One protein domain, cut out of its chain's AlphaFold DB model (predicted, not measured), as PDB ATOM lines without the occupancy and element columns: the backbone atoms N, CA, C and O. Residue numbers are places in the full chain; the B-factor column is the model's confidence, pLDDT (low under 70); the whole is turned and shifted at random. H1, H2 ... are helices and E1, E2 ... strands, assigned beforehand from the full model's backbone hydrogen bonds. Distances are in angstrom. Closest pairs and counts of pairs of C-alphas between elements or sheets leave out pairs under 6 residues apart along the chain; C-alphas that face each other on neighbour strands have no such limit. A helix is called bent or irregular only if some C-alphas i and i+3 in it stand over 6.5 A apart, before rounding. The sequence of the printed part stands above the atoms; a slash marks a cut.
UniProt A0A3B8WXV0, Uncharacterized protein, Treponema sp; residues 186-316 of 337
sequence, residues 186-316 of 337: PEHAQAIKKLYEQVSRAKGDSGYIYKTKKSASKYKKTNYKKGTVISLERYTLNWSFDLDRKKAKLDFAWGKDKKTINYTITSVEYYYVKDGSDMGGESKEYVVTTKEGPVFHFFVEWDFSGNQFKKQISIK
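What this domain is: This is residues 186 to 316 of the 337 residues of an uncharacterized protein of Treponema sp (UniProt A0A3B8WXV0). One twisted sheet is bent into a V along its longest strand, E5, with E2, E3 and E4 side by side along the first part of E5 and E6, E7 and E8 along its later part. The single helix, H1, packs on the half with E4 at one end of the long axis, and a long link with no named element leads from it to the short strand E1 beside the other end of E5. The printed part has 131 residues with one named helix and eight named strands, in the order H1, E1 to E8. The sheet is branched and antiparallel, and the class is mostly strand. The whole is compact, with a radius of gyration of the C-alphas of 15.6 A, and only just elongated, with spans of 45 by 29 by 29 A.

How they stand to each other: H1, residues 186 to 201, is on the sheet; its closest C-alphas to E4, residues 247 to 254, are those of Ala 189 and Trp 254, 4.6 A apart. Of its O i to N i+4 pairs 11 of 12 are within hydrogen-bond range. E1, residues 219 to 222, is an edge strand and the antiparallel neighbour of E5, residues 257 to 273, with N 220 and O 272 at 2.9 A. E2, residues 229 to 234, is another edge strand and is apart from E1. E2 forms a hairpin with E3, residues 237 to 242, with N 232 and O 239 at 2.8 A. E3 and E4 form the next hairpin, with N 240 and O 249 at 2.8 A. E4 and E5 form a hairpin too, with N 250 and O 261 at 2.8 A. E5 bends by 84 degrees at residue 266. Its pairing is staggered: residues 257 to 264 pair with E4, residues 265 to 273 with E6, residues 283 to 290, and residues 270 to 273 with E1. E1 and E4 lie on one side of E5 and E6 on the other side. N 269 and O 287 of the hairpin of E5 and E6 are 2.9 A apart. E6 and E7, residues 295 to 302, form a hairpin with N 286 and O 298 at 2.8 A. E7 and the edge strand E8, residues 308 to 315, form the last hairpin, with N 299 and O 312 at 2.8 A. E2 to E8 are a meander, each strand the antiparallel neighbour of the one before. E2 and E7 are only just apart, 8.4 A at the closest.

Where its parts are: H1 begins at C-alpha 186 at (-77.164, 66.294, -47.311) and is 22.8 A long from first to last C-alpha. E1 measures 9.3 A, E2 16.0 A, E3 16.4 A and E4 23.6 A. E5 begins at C-alpha 257 at (-87.192, 71.961, -52.223) and measures 39.5 A. E6 measures 23.0 A, E7 23.4 A and E8 21.5 A, ending at C-alpha 315 at (-72.551, 75.025, -69.795).

The domain as a whole: The two C-alphas farthest apart, those of Ser 217 and Lys 256, are 47.2 A apart. The printed part has no cut. The link from H1 to E1 is long, with 17 residues. Mean pLDDT of the printed part is 76.6; residues 186 to 187, 206 to 217, 232 to 236, 274 to 281 and 302 to 310 are under 70.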
ATOM      1  N   PRO A 186     -77.395  64.849 -47.405       61.94
ATOM      2  CA  PRO A 186     -77.164  66.294 -47.311       61.94
ATOM      3  C   PRO A 186     -76.109  66.824 -48.296       61.94
ATOM      4  O   PRO A 186     -76.221  67.938 -48.808       61.94
ATOM      5  N   GLU A 187     -75.111  66.002 -48.609       65.00
ATOM      6  CA  GLU A 187     -74.068  66.249 -49.607       65.00
ATOM      7  C   GLU A 187     -74.590  66.319 -51.056       65.00
ATOM      8  O   GLU A 187     -74.221  67.230 -51.802       65.00
ATOM      9  N   HIS A 188     -75.520  65.443 -51.446       72.62
ATOM     10  CA  HIS A 188     -76.177  65.468 -52.757       72.62
ATOM     11  C   HIS A 188     -77.111  66.676 -52.879       72.62
ATOM     12  O   HIS A 188     -77.105  67.370 -53.897       72.62
ATOM     13  N   ALA A 189     -77.858  66.983 -51.814       74.56
ATOM     14  CA  ALA A 189     -78.745  68.140 -51.775       74.56
ATOM     15  C   ALA A 189     -77.967  69.456 -51.963       74.56
ATOM     16  O   ALA A 189     -78.375  70.327 -52.735       74.56
ATOM     17  N   GLN A 190     -76.801  69.583 -51.316       79.62
ATOM     18  CA  GLN A 190     -75.904  70.726 -51.500       79.62
ATOM     19  C   GLN A 190     -75.329  70.801 -52.919       79.62
ATOM     20  O   GLN A 190     -75.282  71.893 -53.491       79.62
ATOM     21  N   ALA A 191     -74.919  69.672 -53.505       78.62
ATOM     22  CA  ALA A 191     -74.402  69.629 -54.872       78.62
ATOM     23  C   ALA A 191     -75.451  70.082 -55.902       78.62
ATOM     24  O   ALA A 191     -75.153  70.916 -56.759       78.62
ATOM     25  N   ILE A 192     -76.696  69.612 -55.779       81.56
ATOM     26  CA  ILE A 192     -77.797  69.972 -56.687       81.56
ATOM     27  C   ILE A 192     -78.196  71.437 -56.512       81.56
ATOM     28  O   ILE A 192     -78.362  72.155 -57.501       81.56
ATOM     29  N   LYS A 193     -78.292  71.923 -55.269       85.44
ATOM     30  CA  LYS A 193     -78.556  73.341 -55.003       85.44
ATOM     31  C   LYS A 193     -77.472  74.234 -55.614       85.44
ATOM     32  O   LYS A 193     -77.783  75.224 -56.275       85.44
ATOM     33  N   LYS A 194     -76.198  73.869 -55.444       85.25
ATOM     34  CA  LYS A 194     -75.066  74.586 -56.046       85.25
ATOM     35  C   LYS A 194     -75.132  74.552 -57.574       85.25
ATOM     36  O   LYS A 194     -74.882  75.576 -58.208       85.25
ATOM     37  N   LEU A 195     -75.512  73.418 -58.162       85.75
ATOM     38  CA  LEU A 195     -75.722  73.298 -59.603       85.75
ATOM     39  C   LEU A 195     -76.833  74.241 -60.084       85.75
ATOM     40  O   LEU A 195     -76.623  74.988 -61.035       85.75
ATOM     41  N   TYR A 196     -77.977  74.276 -59.398       88.62
ATOM     42  CA  TYR A 196     -79.061  75.220 -59.684       88.62
ATOM     43  C   TYR A 196     -78.580  76.682 -59.636       88.62
ATOM     44  O   TYR A 196     -78.854  77.470 -60.546       88.62
ATOM     45  N   GLU A 197     -77.825  77.061 -58.603       88.31
ATOM     46  CA  GLU A 197     -77.275  78.415 -58.467       88.31
ATOM     47  C   GLU A 197     -76.290  78.763 -59.592       88.31
ATOM     48  O   GLU A 197     -76.278  79.898 -60.074       88.31
ATOM     49  N   GLN A 198     -75.483  77.801 -60.042       85.00
ATOM     50  CA  GLN A 198     -74.569  77.989 -61.167       85.00
ATOM     51  C   GLN A 198     -75.326  78.123 -62.491       85.00
ATOM     52  O   GLN A 198     -75.085  79.072 -63.234       85.00
ATOM     53  N   VAL A 199     -76.278  77.227 -62.770       86.56
ATOM     54  CA  VAL A 199     -77.066  77.226 -64.015       86.56
ATOM     55  C   VAL A 199     -77.934  78.479 -64.125       86.56
ATOM     56  O   VAL A 199     -77.948  79.125 -65.170       86.56
ATOM     57  N   SER A 200     -78.594  78.894 -63.039       86.94
ATOM     58  CA  SER A 200     -79.432  80.105 -63.019       86.94
ATOM     59  C   SER A 200     -78.655  81.400 -63.287       86.94
ATOM     60  O   SER A 200     -79.243  82.401 -63.701       86.94
ATOM     61  N   ARG A 201     -77.334  81.391 -63.075       88.25
ATOM     62  CA  ARG A 201     -76.435  82.526 -63.330       88.25
ATOM     63  C   ARG A 201     -75.591  82.352 -64.591       88.25
ATOM     64  O   ARG A 201     -74.901  83.297 -64.984       88.25
ATOM     65  N   ALA A 202     -75.628  81.178 -65.216       85.62
ATOM     66  CA  ALA A 202     -74.820  80.868 -66.381       85.62
ATOM     67  C   ALA A 202     -75.213  81.757 -67.564       85.62
ATOM     68  O   ALA A 202     -76.391  81.970 -67.856       85.62
ATOM     69  N   LYS A 203     -74.204  82.285 -68.258       86.50
ATOM     70  CA  LYS A 203     -74.391  83.132 -69.436       86.50
ATOM     71  C   LYS A 203     -73.307  82.887 -70.465       86.50
ATOM     72  O   LYS A 203     -72.132  82.720 -70.134       86.50
ATOM     73  N   GLY A 204     -73.712  83.005 -71.720       82.19
ATOM     74  CA  GLY A 204     -72.830  82.947 -72.863       82.19
ATOM     75  C   GLY A 204     -72.406  81.532 -73.224       82.19
ATOM     76  O   GLY A 204     -72.821  80.536 -72.632       82.19
ATOM     77  N   ASP A 205     -71.560  81.494 -74.240       81.00
ATOM     78  CA  ASP A 205     -71.083  80.280 -74.876       81.00
ATOM     79  C   ASP A 205     -69.764  79.818 -74.247       81.00
ATOM     80  O   ASP A 205     -68.831  80.613 -74.059       81.00
ATOM     81  N   SER A 206     -69.710  78.535 -73.887       68.94
ATOM     82  CA  SER A 206     -68.498  77.883 -73.385       68.94
ATOM     83  C   SER A 206     -67.497  77.591 -74.507       68.94
ATOM     84  O   SER A 206     -66.308  77.426 -74.241       68.94
ATOM     85  N   GLY A 207     -67.969  77.573 -75.758       64.56
ATOM     86  CA  GLY A 207     -67.200  77.258 -76.953       64.56
ATOM     87  C   GLY A 207     -66.735  75.807 -76.992       64.56
ATOM     88  O   GLY A 207     -65.753  75.511 -77.677       64.56
ATOM     89  N   TYR A 208     -67.381  74.927 -76.219       60.50
ATOM     90  CA  TYR A 208     -66.948  73.547 -76.060       60.50
ATOM     91  C   TYR A 208     -66.967  72.818 -77.417       60.50
ATOM     92  O   TYR A 208     -67.854  73.012 -78.240       60.50
ATOM     93  N   ILE A 209     -65.901  72.045 -77.636       56.47
ATOM     94  CA  ILE A 209     -65.575  71.116 -78.733       56.47
ATOM     95  C   ILE A 209     -65.482  71.659 -80.178       56.47
ATOM     96  O   ILE A 209     -64.444  71.448 -80.816       56.47
ATOM     97  N   TYR A 210     -66.443  72.423 -80.703       56.19
ATOM     98  CA  TYR A 210     -66.414  72.834 -82.123       56.19
ATOM     99  C   TYR A 210     -65.573  74.093 -82.431       56.19
ATOM    100  O   TYR A 210     -65.176  74.306 -83.579       56.19
ATOM    101  N   LYS A 211     -65.250  74.932 -81.430       54.94
ATOM    102  CA  LYS A 211     -64.477  76.187 -81.624       54.94
ATOM    103  C   LYS A 211     -62.975  76.076 -81.361       54.94
ATOM    104  O   LYS A 211     -62.234  77.022 -81.644       54.94
ATOM    105  N   THR A 212     -62.468  74.946 -80.865       55.38
ATOM    106  CA  THR A 212     -61.012  74.766 -80.758       55.38
ATOM    107  C   THR A 212     -60.417  74.540 -82.152       55.38
ATOM    108  O   THR A 212     -60.790  73.588 -82.837       55.38
ATOM    109  N   LYS A 213     -59.476  75.398 -82.584       50.69
ATOM    110  CA  LYS A 213     -58.910  75.433 -83.957       50.69
ATOM    111  C   LYS A 213     -58.417  74.082 -84.507       50.69
ATOM    112  O   LYS A 213     -58.382  73.918 -85.719       50.69
ATOM    113  N   LYS A 214     -58.023  73.136 -83.644       56.78
ATOM    114  CA  LYS A 214     -57.546  71.796 -84.038       56.78
ATOM    115  C   LYS A 214     -58.671  70.807 -84.385       56.78
ATOM    116  O   LYS A 214     -58.413  69.852 -85.105       56.78
ATOM    117  N   SER A 215     -59.887  71.037 -83.891       58.34
ATOM    118  CA  SER A 215     -61.019  70.101 -83.998       58.34
ATOM    119  C   SER A 215     -62.079  70.583 -84.985       58.34
ATOM    120  O   SER A 215     -62.753  69.760 -85.586       58.34
ATOM    121  N   ALA A 216     -62.196  71.900 -85.202       60.66
ATOM    122  CA  ALA A 216     -63.260  72.521 -85.997       60.66
ATOM    123  C   ALA A 216     -63.420  71.948 -87.421       60.66
ATOM    124  O   ALA A 216     -64.536  71.865 -87.922       60.66
ATOM    125  N   SER A 217     -62.333  71.508 -88.067       65.06
ATOM    126  CA  SER A 217     -62.381  70.897 -89.406       65.06
ATOM    127  C   SER A 217     -63.067  69.525 -89.442       65.06
ATOM    128  O   SER A 217     -63.500  69.102 -90.511       65.06
ATOM    129  N   LYS A 218     -63.187  68.839 -88.298       71.00
ATOM    130  CA  LYS A 218     -63.883  67.548 -88.164       71.00
ATOM    131  C   LYS A 218     -65.390  67.696 -87.948       71.00
ATOM    132  O   LYS A 218     -66.125  66.719 -88.081       71.00
ATOM    133  N   TYR A 219     -65.849  68.902 -87.612       75.62
ATOM    134  CA  TYR A 219     -67.243  69.188 -87.294       75.62
ATOM    135  C   TYR A 219     -67.977  69.594 -88.563       75.62
ATOM    136  O   TYR A 219     -67.761  70.672 -89.119       75.62
ATOM    137  N   LYS A 220     -68.893  68.741 -89.014       79.44
ATOM    138  CA  LYS A 220     -69.786  69.057 -90.121       79.44
ATOM    139  C   LYS A 220     -71.120  69.530 -89.561       79.44
ATOM    140  O   LYS A 220     -71.880  68.736 -89.007       79.44
ATOM    141  N   LYS A 221     -71.415  70.822 -89.738       83.94
ATOM    142  CA  LYS A 221     -72.745  71.364 -89.440       83.94
ATOM    143  C   LYS A 221     -73.771  70.686 -90.344       83.94
ATOM    144  O   LYS A 221     -73.580  70.612 -91.558       83.94
ATOM    145  N   THR A 222     -74.839  70.183 -89.750       82.44
ATOM    146  CA  THR A 222     -75.939  69.527 -90.459       82.44
ATOM    147  C   THR A 222     -77.253  69.792 -89.720       82.44
ATOM    148  O   THR A 222     -77.282  70.535 -88.740       82.44
ATOM    149  N   ASN A 223     -78.352  69.228 -90.210       81.88
ATOM    150  CA  ASN A 223     -79.673  69.410 -89.616       81.88
ATOM    151  C   ASN A 223     -79.985  68.281 -88.632       81.88
ATOM    152  O   ASN A 223     -79.704  67.113 -88.912       81.88
ATOM    153  N   TYR A 224     -80.569  68.640 -87.490       78.06
ATOM    154  CA  TYR A 224     -81.180  67.671 -86.588       78.06
ATOM    155  C   TYR A 224     -82.525  67.203 -87.164       78.06
ATOM    156  O   TYR A 224     -83.096  67.847 -88.050       78.06
ATOM    157  N   LYS A 225     -83.016  66.050 -86.702       75.31
ATOM    158  CA  LYS A 225     -84.300  65.509 -87.159       75.31
ATOM    159  C   LYS A 225     -85.456  66.293 -86.535       75.31
ATOM    160  O   LYS A 225     -85.399  66.700 -85.382       75.31
ATOM    161  N   LYS A 226     -86.532  66.484 -87.296       74.31
ATOM    162  CA  LYS A 226     -87.770  67.054 -86.755       74.31
ATOM    163  C   LYS A 226     -88.309  66.143 -85.643       74.31
ATOM    164  O   LYS A 226     -88.253  64.925 -85.786       74.31
ATOM    165  N   GLY A 227     -88.822  66.728 -84.567       72.06
ATOM    166  CA  GLY A 227     -89.320  66.019 -83.390       72.06
ATOM    167  C   GLY A 227     -88.251  65.664 -82.353       72.06
ATOM    168  O   GLY A 227     -88.587  65.053 -81.344       72.06
ATOM    169  N   THR A 228     -86.982  66.042 -82.554       74.00
ATOM    170  CA  THR A 228     -85.924  65.757 -81.573       74.00
ATOM    171  C   THR A 228     -86.179  66.488 -80.251       74.00
ATOM    172  O   THR A 228     -86.257  67.720 -80.205       74.00
ATOM    173  N   VAL A 229     -86.219  65.711 -79.167       73.69
ATOM    174  CA  VAL A 229     -86.215  66.188 -77.782       73.69
ATOM    175  C   VAL A 229     -84.950  65.668 -77.109       73.69
ATOM    176  O   VAL A 229     -84.680  64.471 -77.129       73.69
ATOM    177  N   ILE A 230     -84.164  66.565 -76.517       75.69
ATOM    178  CA  ILE A 230     -83.009  66.169 -75.706       75.69
ATOM    179  C   ILE A 230     -83.468  66.129 -74.254       75.69
ATOM    180  O   ILE A 230     -83.884  67.159 -73.721       75.69
ATOM    181  N   SER A 231     -83.372  64.964 -73.618       71.88
ATOM    182  CA  SER A 231     -83.746  64.782 -72.216       71.88
ATOM    183  C   SER A 231     -82.553  64.345 -71.366       71.88
ATOM    184  O   SER A 231     -81.656  63.631 -71.813       71.88
ATOM    185  N   LEU A 232     -82.544  64.800 -70.120       69.56
ATOM    186  CA  LEU A 232     -81.635  64.387 -69.064       69.56
ATOM    187  C   LEU A 232     -82.494  64.100 -67.833       69.56
ATOM    188  O   LEU A 232     -82.906  65.024 -67.136       69.56
ATOM    189  N   GLU A 233     -82.778  62.828 -67.593       65.62
ATOM    190  CA  GLU A 233     -83.617  62.391 -66.479       65.62
ATOM    191  C   GLU A 233     -82.773  61.614 -65.473       65.62
ATOM    192  O   GLU A 233     -82.220  60.559 -65.787       65.62
ATOM    193  N   ARG A 234     -82.657  62.154 -64.260       64.44
ATOM    194  CA  ARG A 234     -82.046  61.525 -63.085       64.44
ATOM    195  C   ARG A 234     -82.822  61.933 -61.844       64.44
ATOM    196  O   ARG A 234     -83.361  63.027 -61.829       64.44
ATOM    197  N   TYR A 235     -82.858  61.077 -60.819       58.56
ATOM    198  CA  TYR A 235     -83.668  61.195 -59.590       58.56
ATOM    199  C   TYR A 235     -84.044  62.625 -59.154       58.56
ATOM    200  O   TYR A 235     -85.199  62.903 -58.860       58.56
ATOM    201  N   THR A 236     -83.084  63.549 -59.155       66.88
ATOM    202  CA  THR A 236     -83.245  64.937 -58.701       66.88
ATOM    203  C   THR A 236     -83.080  66.010 -59.789       66.88
ATOM    204  O   THR A 236     -83.186  67.206 -59.503       66.88
ATOM    205  N   LEU A 237     -82.818  65.612 -61.034       70.75
ATOM    206  CA  LEU A 237     -82.625  66.470 -62.203       70.75
ATOM    207  C   LEU A 237     -83.469  65.961 -63.373       70.75
ATOM    208  O   LEU A 237     -83.192  64.904 -63.933       70.75
ATOM    209  N   ASN A 238     -84.462  66.741 -63.791       76.75
ATOM    210  CA  ASN A 238     -85.232  66.436 -64.995       76.75
ATOM    211  C   ASN A 238     -85.147  67.611 -65.966       76.75
ATOM    212  O   ASN A 238     -85.761  68.659 -65.749       76.75
ATOM    213  N   TRP A 239     -84.294  67.485 -66.980       83.62
ATOM    214  CA  TRP A 239     -84.076  68.525 -67.975       83.62
ATOM    215  C   TRP A 239     -84.565  68.057 -69.335       83.62
ATOM    216  O   TRP A 239     -84.220  66.975 -69.792       83.62
ATOM    217  N   SER A 240     -85.319  68.907 -70.014       82.44
ATOM    218  CA  SER A 240     -85.896  68.626 -71.321       82.44
ATOM    219  C   SER A 240     -85.700  69.823 -72.238       82.44
ATOM    220  O   SER A 240     -85.926  70.965 -71.834       82.44
ATOM    221  N   PHE A 241     -85.286  69.557 -73.473       84.25
ATOM    222  CA  PHE A 241     -85.085  70.535 -74.532       84.25
ATOM    223  C   PHE A 241     -85.882  70.089 -75.755       84.25
ATOM    224  O   PHE A 241     -85.474  69.193 -76.490       84.25
ATOM    225  N   ASP A 242     -87.019  70.739 -75.977       84.19
ATOM    226  CA  ASP A 242     -87.845  70.566 -77.164       84.19
ATOM    227  C   ASP A 242     -87.356  71.545 -78.237       84.19
ATOM    228  O   ASP A 242     -87.628  72.754 -78.193       84.19
ATOM    229  N   LEU A 243     -86.568  71.016 -79.177       84.06
ATOM    230  CA  LEU A 243     -85.869  71.816 -80.181       84.06
ATOM    231  C   LEU A 243     -86.844  72.443 -81.187       84.06
ATOM    232  O   LEU A 243     -86.628  73.571 -81.634       84.06
ATOM    233  N   ASP A 244     -87.942  71.752 -81.493       79.62
ATOM    234  CA  ASP A 244     -88.958  72.209 -82.445       79.62
ATOM    235  C   ASP A 244     -89.869  73.271 -81.833       79.62
ATOM    236  O   ASP A 244     -90.127  74.311 -82.446       79.62
ATOM    237  N   ARG A 245     -90.331  73.052 -80.595       84.81
ATOM    238  CA  ARG A 245     -91.128  74.046 -79.859       84.81
ATOM    239  C   ARG A 245     -90.279  75.168 -79.278       84.81
ATOM    240  O   ARG A 245     -90.839  76.109 -78.714       84.81
ATOM    241  N   LYS A 246     -88.955  75.086 -79.429       90.00
ATOM    242  CA  LYS A 246     -87.975  76.071 -78.969       90.00
ATOM    243  C   LYS A 246     -88.082  76.372 -77.474       90.00
ATOM    244  O   LYS A 246     -88.008  77.526 -77.044       90.00
ATOM    245  N   LYS A 247     -88.264  75.332 -76.669       88.75
ATOM    246  CA  LYS A 247     -88.430  75.449 -75.218       88.75
ATOM    247  C   LYS A 247     -87.515  74.477 -74.509       88.75
ATOM    248  O   LYS A 247     -87.333  73.355 -74.963       88.75
ATOM    249  N   ALA A 248     -86.998  74.898 -73.366       85.88
ATOM    250  CA  ALA A 248     -86.342  73.994 -72.446       85.88
ATOM    251  C   ALA A 248     -86.816  74.220 -71.014       85.88
ATOM    252  O   ALA A 248     -87.146  75.342 -70.622       85.88
ATOM    253  N   LYS A 249     -86.853  73.136 -70.247       88.81
ATOM    254  CA  LYS A 249     -87.275  73.099 -68.852       88.81
ATOM    255  C   LYS A 249     -86.254  72.294 -68.069       88.81
ATOM    256  O   LYS A 249     -85.960  71.168 -68.448       88.81
ATOM    257  N   LEU A 250     -85.711  72.880 -67.011       88.00
ATOM    258  CA  LEU A 250     -84.723  72.256 -66.142       88.00
ATOM    259  C   LEU A 250     -85.285  72.239 -64.728       88.00
ATOM    260  O   LEU A 250     -85.379  73.285 -64.081       88.00
ATOM    261  N   ASP A 251     -85.667  71.059 -64.267       84.62
ATOM    262  CA  ASP A 251     -86.127  70.826 -62.908       84.62
ATOM    263  C   ASP A 251     -84.963  70.350 -62.031       84.62
ATOM    264  O   ASP A 251     -84.156  69.511 -62.435       84.62
ATOM    265  N   PHE A 252     -84.898  70.905 -60.825       83.94
ATOM    266  CA  PHE A 252     -83.934  70.600 -59.776       83.94
ATOM    267  C   PHE A 252     -84.706  70.304 -58.492       83.94
ATOM    268  O   PHE A 252     -85.524  71.126 -58.072       83.94
ATOM    269  N   ALA A 253     -84.435  69.172 -57.856       80.75
ATOM    270  CA  ALA A 253     -85.025  68.791 -56.578       80.75
ATOM    271  C   ALA A 253     -83.922  68.479 -55.561       80.75
ATOM    272  O   ALA A 253     -82.975  67.765 -55.872       80.75
ATOM    273  N   TRP A 254     -84.009  69.020 -54.348       78.56
ATOM    274  CA  TRP A 254     -83.102  68.671 -53.253       78.56
ATOM    275  C   TRP A 254     -83.864  68.653 -51.925       78.56
ATOM    276  O   TRP A 254     -84.365  69.675 -51.454       78.56
ATOM    277  N   GLY A 255     -83.974  67.475 -51.306       70.44
ATOM    278  CA  GLY A 255     -84.870  67.287 -50.164       70.44
ATOM    279  C   GLY A 255     -86.311  67.659 -50.535       70.44
ATOM    280  O   GLY A 255     -86.821  67.189 -51.544       70.44
ATOM    281  N   LYS A 256     -86.943  68.548 -49.756       73.38
ATOM    282  CA  LYS A 256     -88.316  69.046 -49.998       73.38
ATOM    283  C   LYS A 256     -88.387  70.239 -50.958       73.38
ATOM    284  O   LYS A 256     -89.476  70.686 -51.312       73.38
ATOM    285  N   ASP A 257     -87.243  70.804 -51.339       75.31
ATOM    286  CA  ASP A 257     -87.192  71.961 -52.223       75.31
ATOM    287  C   ASP A 257     -87.162  71.520 -53.685       75.31
ATOM    288  O   ASP A 257     -86.336  70.705 -54.096       75.31
ATOM    289  N   LYS A 258     -88.004  72.156 -54.500       84.38
ATOM    290  CA  LYS A 258     -88.012  71.990 -55.953       84.38
ATOM    291  C   LYS A 258     -87.926  73.341 -56.643       84.38
ATOM    292  O   LYS A 258     -88.640  74.286 -56.292       84.38
ATOM    293  N   LYS A 259     -87.052  73.448 -57.640       84.69
ATOM    294  CA  LYS A 259     -86.911  74.627 -58.498       84.69
ATOM    295  C   LYS A 259     -86.945  74.227 -59.959       84.69
ATOM    296  O   LYS A 259     -86.354  73.236 -60.362       84.69
ATOM    297  N   THR A 260     -87.583  75.072 -60.753       88.81
ATOM    298  CA  THR A 260     -87.651  74.929 -62.203       88.81
ATOM    299  C   THR A 260     -87.065  76.172 -62.845       88.81
ATOM    300  O   THR A 260     -87.386  77.292 -62.441       88.81
ATOM    301  N   ILE A 261     -86.239  75.981 -63.870       87.25
ATOM    302  CA  ILE A 261     -85.802  77.044 -64.769       87.25
ATOM    303  C   ILE A 261     -86.361  76.752 -66.157       87.25
ATOM    304  O   ILE A 261     -86.204  75.653 -66.682       87.25
ATOM    305  N   ASN A 262     -87.012  77.747 -66.752       91.12
ATOM    306  CA  ASN A 262     -87.503  77.669 -68.121       91.12
ATOM    307  C   ASN A 262     -86.627  78.537 -69.020       91.12
ATOM    308  O   ASN A 262     -86.310  79.672 -68.661       91.12
ATOM    309  N   TYR A 263     -86.288  78.009 -70.190       89.38
ATOM    310  CA  TYR A 263     -85.527  78.705 -71.215       89.38
ATOM    311  C   TYR A 263     -86.280  78.727 -72.542       89.38
ATOM    312  O   TYR A 263     -86.970  77.774 -72.918       89.38
ATOM    313  N   THR A 264     -86.086  79.811 -73.284       92.19
ATOM    314  CA  THR A 264     -86.540  79.956 -74.663       92.19
ATOM    315  C   THR A 264     -85.362  79.703 -75.589       92.19
ATOM    316  O   THR A 264     -84.395  80.463 -75.587       92.19
ATOM    317  N   ILE A 265     -85.438  78.663 -76.414       92.31
ATOM    318  CA  ILE A 265     -84.379  78.345 -77.376       92.31
ATOM    319  C   ILE A 265     -84.466  79.334 -78.545       92.31
ATOM    320  O   ILE A 265     -85.511  79.502 -79.169       92.31
ATOM    321  N   THR A 266     -83.368  80.008 -78.863       91.00
ATOM    322  CA  THR A 266     -83.302  80.966 -79.978       91.00
ATOM    323  C   THR A 266     -82.693  80.336 -81.222       91.00
ATOM    324  O   THR A 266     -83.167  80.590 -82.333       91.00
ATOM    325  N   SER A 267     -81.704  79.462 -81.042       89.88
ATOM    326  CA  SER A 267     -81.091  78.686 -82.114       89.88
ATOM    327  C   SER A 267     -80.598  77.331 -81.619       89.88
ATOM    328  O   SER A 267     -80.283  77.146 -80.442       89.88
ATOM    329  N   VAL A 268     -80.521  76.391 -82.556       88.56
ATOM    330  CA  VAL A 268     -79.897  75.087 -82.366       88.56
ATOM    331  C   VAL A 268     -78.920  74.895 -83.513       88.56
ATOM    332  O   VAL A 268     -79.297  75.009 -84.681       88.56
ATOM    333  N   GLU A 269     -77.664  74.623 -83.191       88.62
ATOM    334  CA  GLU A 269     -76.691  74.130 -84.156       88.62
ATOM    335  C   GLU A 269     -76.456  72.651 -83.884       88.62
ATOM    336  O   GLU A 269     -76.327  72.241 -82.733       88.62
ATOM    337  N   TYR A 270     -76.425  71.848 -84.942       86.25
ATOM    338  CA  TYR A 270     -76.182  70.420 -84.837       86.25
ATOM    339  C   TYR A 270     -74.963  70.055 -85.671       86.25
ATOM    340  O   TYR A 270     -74.843  70.428 -86.845       86.25
ATOM    341  N   TYR A 271     -74.043  69.343 -85.037       83.56
ATOM    342  CA  TYR A 271     -72.781  68.950 -85.625       83.56
ATOM    343  C   TYR A 271     -72.623  67.446 -85.558       83.56
ATOM    344  O   TYR A 271     -72.861  66.813 -84.533       83.56
ATOM    345  N   TYR A 272     -72.161  66.897 -86.670       79.75
ATOM    346  CA  TYR A 272     -71.678  65.534 -86.745       79.75
ATOM    347  C   TYR A 272     -70.152  65.555 -86.831       79.75
ATOM    348  O   TYR A 272     -69.581  66.352 -87.584       79.75
ATOM    349  N   VAL A 273     -69.505  64.674 -86.076       73.50
ATOM    350  CA  VAL A 273     -68.049  64.557 -85.999       73.50
ATOM    351  C   VAL A 273     -67.650  63.206 -86.568       73.50
ATOM    352  O   VAL A 273     -67.973  62.160 -86.007       73.50
ATOM    353  N   LYS A 274     -66.943  63.242 -87.697       59.94
ATOM    354  CA  LYS A 274     -66.319  62.053 -88.282       59.94
ATOM    355  C   LYS A 274     -64.950  61.867 -87.621       59.94
ATOM    356  O   LYS A 274     -64.206  62.844 -87.509       59.94
ATOM    357  N   ASP A 275     -64.638  60.658 -87.161       60.38
ATOM    358  CA  ASP A 275     -63.395  60.324 -86.440       60.38
ATOM    359  C   ASP A 275     -63.257  61.060 -85.088       60.38
ATOM    360  O   ASP A 275     -62.219  61.670 -84.780       60.38
ATOM    361  N   GLY A 276     -64.360  61.082 -84.328       51.69
ATOM    362  CA  GLY A 276     -64.497  61.807 -83.061       51.69
ATOM    363  C   GLY A 276     -64.072  61.023 -81.819       51.69
ATOM    364  O   GLY A 276     -63.677  61.649 -80.841       51.69
ATOM    365  N   SER A 277     -64.088  59.688 -81.869       51.97
ATOM    366  CA  SER A 277     -63.722  58.852 -80.723       51.97
ATOM    367  C   SER A 277     -62.336  58.225 -80.884       51.97
ATOM    368  O   SER A 277     -61.946  57.810 -81.978       51.97
ATOM    369  N   ASP A 278     -61.614  58.082 -79.770       51.50
ATOM    370  CA  ASP A 278     -60.355  57.318 -79.700       51.50
ATOM    371  C   ASP A 278     -60.552  55.834 -80.083       51.50
ATOM    372  O   ASP A 278     -59.591  55.119 -80.363       51.50
ATOM    373  N   MET A 279     -61.812  55.386 -80.140       50.81
ATOM    374  CA  MET A 279     -62.252  54.060 -80.572       50.81
ATOM    375  C   MET A 279     -62.884  54.050 -81.974       50.81
ATOM    376  O   MET A 279     -63.525  53.070 -82.323       50.81
ATOM    377  N   GLY A 280     -62.726  55.115 -82.770       55.69
ATOM    378  CA  GLY A 280     -63.049  55.175 -84.203       55.69
ATOM    379  C   GLY A 280     -64.531  55.244 -84.621       55.69
ATOM    380  O   GLY A 280     -64.816  55.292 -85.814       55.69
ATOM    381  N   GLY A 281     -65.476  55.313 -83.685       62.41
ATOM    382  CA  GLY A 281     -66.899  55.559 -83.948       62.41
ATOM    383  C   GLY A 281     -67.298  57.036 -84.146       62.41
ATOM    384  O   GLY A 281     -66.457  57.937 -84.245       62.41
ATOM    385  N   GLU A 282     -68.609  57.278 -84.219       70.25
ATOM    386  CA  GLU A 282     -69.222  58.574 -84.544       70.25
ATOM    387  C   GLU A 282     -69.469  59.440 -83.300       70.25
ATOM    388  O   GLU A 282     -69.657  58.932 -82.193       70.25
ATOM    389  N   SER A 283     -69.529  60.765 -83.467       76.50
ATOM    390  CA  SER A 283     -69.961  61.668 -82.391       76.50
ATOM    391  C   SER A 283     -70.897  62.757 -82.903       76.50
ATOM    392  O   SER A 283     -70.837  63.165 -84.066       76.50
ATOM    393  N   LYS A 284     -71.773  63.238 -82.022       80.50
ATOM    394  CA  LYS A 284     -72.764  64.276 -82.321       80.50
ATOM    395  C   LYS A 284     -72.743  65.341 -81.239       80.50
ATOM    396  O   LYS A 284     -72.620  65.020 -80.060       80.50
ATOM    397  N   GLU A 285     -72.910  66.594 -81.648       83.94
ATOM    398  CA  GLU A 285     -73.039  67.731 -80.741       83.94
ATOM    399  C   GLU A 285     -74.265  68.581 -81.087       83.94
ATOM    400  O   GLU A 285     -74.469  68.949 -82.246       83.94
ATOM    401  N   TYR A 286     -75.051  68.932 -80.071       85.62
ATOM    402  CA  TYR A 286     -76.097  69.947 -80.147       85.62
ATOM    403  C   TYR A 286     -75.652  71.170 -79.357       85.62
ATOM    404  O   TYR A 286     -75.335  71.070 -78.173       85.62
ATOM    405  N   VAL A 287     -75.678  72.326 -80.007       88.25
ATOM    406  CA  VAL A 287     -75.377  73.622 -79.407       88.25
ATOM    407  C   VAL A 287     -76.678  74.409 -79.354       88.25
ATOM    408  O   VAL A 287     -77.169  74.906 -80.368       88.25
ATOM    409  N   VAL A 288     -77.269  74.481 -78.167       89.00
ATOM    410  CA  VAL A 288     -78.577  75.094 -77.935       89.00
ATOM    411  C   VAL A 288     -78.371  76.469 -77.317       89.00
ATOM    412  O   VAL A 288     -77.967  76.594 -76.162       89.00
ATOM    413  N   THR A 289     -78.661  77.512 -78.089       91.19
ATOM    414  CA  THR A 289     -78.608  78.896 -77.609       91.19
ATOM    415  C   THR A 289     -79.961  79.287 -77.042       91.19
ATOM    416  O   THR A 289     -80.997  79.027 -77.658       91.19
ATOM    417  N   THR A 290     -79.960  79.948 -75.887       92.69
ATOM    418  CA  THR A 290     -81.190  80.404 -75.231       92.69
ATOM    419  C   THR A 290     -81.268  81.921 -75.129       92.69
ATOM    420  O   THR A 290     -80.256  82.625 -75.151       92.69
ATOM    421  N   LYS A 291     -82.491  82.444 -75.024       90.81
ATOM    422  CA  LYS A 291     -82.768  83.877 -74.887       90.81
ATOM    423  C   LYS A 291     -82.251  84.425 -73.560       90.81
ATOM    424  O   LYS A 291     -81.816  85.570 -73.488       90.81
ATOM    425  N   GLU A 292     -82.313  83.615 -72.513       90.75
ATOM    426  CA  GLU A 292     -81.984  83.996 -71.143       90.75
ATOM    427  C   GLU A 292     -80.464  84.010 -70.896       90.75
ATOM    428  O   GLU A 292     -80.006  84.500 -69.862       90.75
ATOM    429  N   GLY A 293     -79.672  83.555 -71.873       87.88
ATOM    430  CA  GLY A 293     -78.229  83.765 -71.917       87.88
ATOM    431  C   GLY A 293     -77.357  82.516 -72.040       87.88
ATOM    432  O   GLY A 293     -76.358  82.612 -72.758       87.88
ATOM    433  N   PRO A 294     -77.622  81.384 -71.360       89.88
ATOM    434  CA  PRO A 294     -76.731  80.235 -71.452       89.88
ATOM    435  C   PRO A 294     -76.805  79.562 -72.825       89.88
ATOM    436  O   PRO A 294     -77.862  79.497 -73.464       89.88
ATOM    437  N   VAL A 295     -75.659  79.039 -73.255       88.00
ATOM    438  CA  VAL A 295     -75.565  78.095 -74.368       88.00
ATOM    439  C   VAL A 295     -75.244  76.725 -73.792       88.00
ATOM    440  O   VAL A 295     -74.291  76.579 -73.021       88.00
ATOM    441  N   PHE A 296     -76.058  75.744 -74.155       87.56
ATOM    442  CA  PHE A 296     -75.919  74.363 -73.720       87.56
ATOM    443  C   PHE A 296     -75.264  73.555 -74.832       87.56
ATOM    444  O   PHE A 296     -75.719  73.595 -75.975       87.56
ATOM    445  N   HIS A 297     -74.220  72.814 -74.487       84.94
ATOM    446  CA  HIS A 297     -73.588  71.857 -75.383       84.94
ATOM    447  C   HIS A 297     -73.946  70.461 -74.925       84.94
ATOM    448  O   HIS A 297     -73.675  70.113 -73.777       84.94
ATOM    449  N   PHE A 298     -74.517  69.670 -75.818       82.56
ATOM    450  CA  PHE A 298     -74.833  68.275 -75.570       82.56
ATOM    451  C   PHE A 298     -74.044  67.418 -76.532       82.56
ATOM    452  O   PHE A 298     -74.213  67.543 -77.741       82.56
ATOM    453  N   PHE A 299     -73.204  66.548 -75.997       78.75
ATOM    454  CA  PHE A 299     -72.286  65.732 -76.763       78.75
ATOM    455  C   PHE A 299     -72.532  64.252 -76.501       78.75
ATOM    456  O   PHE A 299     -72.750  63.848 -75.356       78.75
ATOM    457  N   VAL A 300     -72.489  63.452 -77.564       75.50
ATOM    458  CA  VAL A 300     -72.685  62.001 -77.510       75.50
ATOM    459  C   VAL A 300     -71.677  61.306 -78.415       75.50
ATOM    460  O   VAL A 300     -71.442  61.766 -79.534       75.50
ATOM    461  N   GLU A 301     -71.126  60.188 -77.948       73.62
ATOM    462  CA  GLU A 301     -70.252  59.307 -78.728       73.62
ATOM    463  C   GLU A 301     -70.823  57.890 -78.814       73.62
ATOM    464  O   GLU A 301     -71.377  57.357 -77.843       73.62
ATOM    465  N   TRP A 302     -70.645  57.291 -79.990       69.25
ATOM    466  CA  TRP A 302     -70.994  55.913 -80.311       69.25
ATOM    467  C   TRP A 302     -69.741  55.124 -80.677       69.25
ATOM    468  O   TRP A 302     -68.831  55.669 -81.301       69.25
ATOM    469  N   ASP A 303     -69.705  53.844 -80.317       68.50
ATOM    470  CA  ASP A 303     -68.688  52.906 -80.788       68.50
ATOM    471  C   ASP A 303     -68.995  52.429 -82.226       68.50
ATOM    472  O   ASP A 303     -70.026  52.769 -82.816       68.50
ATOM    473  N   PHE A 304     -68.103  51.628 -82.817       65.44
ATOM    474  CA  PHE A 304     -68.295  51.058 -84.161       65.44
ATOM    475  C   PHE A 304     -69.496  50.113 -84.287       65.44
ATOM    476  O   PHE A 304     -69.966  49.862 -85.396       65.44
ATOM    477  N   SER A 305     -69.974  49.568 -83.172       62.75
ATOM    478  CA  SER A 305     -71.148  48.700 -83.114       62.75
ATOM    479  C   SER A 305     -72.447  49.497 -82.977       62.75
ATOM    480  O   SER A 305     -73.522  48.903 -82.938       62.75
ATOM    481  N   GLY A 306     -72.365  50.832 -82.940       62.88
ATOM    482  CA  GLY A 306     -73.513  51.716 -82.776       62.88
ATOM    483  C   GLY A 306     -73.987  51.836 -81.327       62.88
ATOM    484  O   GLY A 306     -75.060  52.395 -81.096       62.88
ATOM    485  N   ASN A 307     -73.212  51.365 -80.346       65.44
ATOM    486  CA  ASN A 307     -73.547  51.527 -78.936       65.44
ATOM    487  C   ASN A 307     -73.090  52.896 -78.440       65.44
ATOM    488  O   ASN A 307     -71.943  53.302 -78.627       65.44
ATOM    489  N   GLN A 308     -73.985  53.605 -77.759       68.62
ATOM    490  CA  GLN A 308     -73.648  54.853 -77.075       68.62
ATOM    491  C   GLN A 308     -72.785  54.548 -75.852       68.62
ATOM    492  O   GLN A 308     -73.236  53.831 -74.963       68.62
ATOM    493  N   PHE A 309     -71.591  55.132 -75.769       62.97
ATOM    494  CA  PHE A 309     -70.693  54.908 -74.629       62.97
ATOM    495  C   PHE A 309     -70.357  56.183 -73.849       62.97
ATOM    496  O   PHE A 309     -69.855  56.095 -72.732       62.97
ATOM    497  N   LYS A 310     -70.645  57.375 -74.393       69.56
ATOM    498  CA  LYS A 310     -70.398  58.643 -73.696       69.56
ATOM    499  C   LYS A 310     -71.474  59.672 -73.982       69.56
ATOM    500  O   LYS A 310     -71.858  59.873 -75.133       69.56
ATOM    501  N   LYS A 311     -71.919  60.357 -72.929       72.81
ATOM    502  CA  LYS A 311     -72.858  61.481 -72.980       72.81
ATOM    503  C   LYS A 311     -72.373  62.579 -72.052       72.81
ATOM    504  O   LYS A 311     -71.984  62.308 -70.923       72.81
ATOM    505  N   GLN A 312     -72.376  63.816 -72.527       74.62
ATOM    506  CA  GLN A 312     -71.886  64.951 -71.760       74.62
ATOM    507  C   GLN A 312     -72.732  66.185 -72.047       74.62
ATOM    508  O   GLN A 312     -72.981  66.511 -73.205       74.62
ATOM    509  N   ILE A 313     -73.116  66.904 -70.994       79.56
ATOM    510  CA  ILE A 313     -73.592  68.280 -71.105       79.56
ATOM    511  C   ILE A 313     -72.517  69.249 -70.598       79.56
ATOM    512  O   ILE A 313     -71.708  68.928 -69.724       79.56
ATOM    513  N   SER A 314     -72.436  70.420 -71.218       78.62
ATOM    514  CA  SER A 314     -71.540  71.494 -70.808       78.62
ATOM    515  C   SER A 314     -72.252  72.834 -70.909       78.62
ATOM    516  O   SER A 314     -72.963  73.118 -71.875       78.62
ATOM    517  N   ILE A 315     -72.054  73.657 -69.883       83.31
ATOM    518  CA  ILE A 315     -72.551  75.025 -69.795       83.31
ATOM    519  C   ILE A 315     -71.414  75.866 -69.230       83.31
ATOM    520  O   ILE A 315     -70.723  75.467 -68.290       83.31
ATOM    521  N   LYS A 316     -71.213  77.059 -69.787       81.81
ATOM    522  CA  LYS A 316     -70.135  77.942 -69.350       81.81
ATOM    523  C   LYS A 316     -70.252  78.276 -67.860       81.81
ATOM    524  O   LYS A 316     -71.243  78.855 -67.426       81.81
TER     525      LYS A 316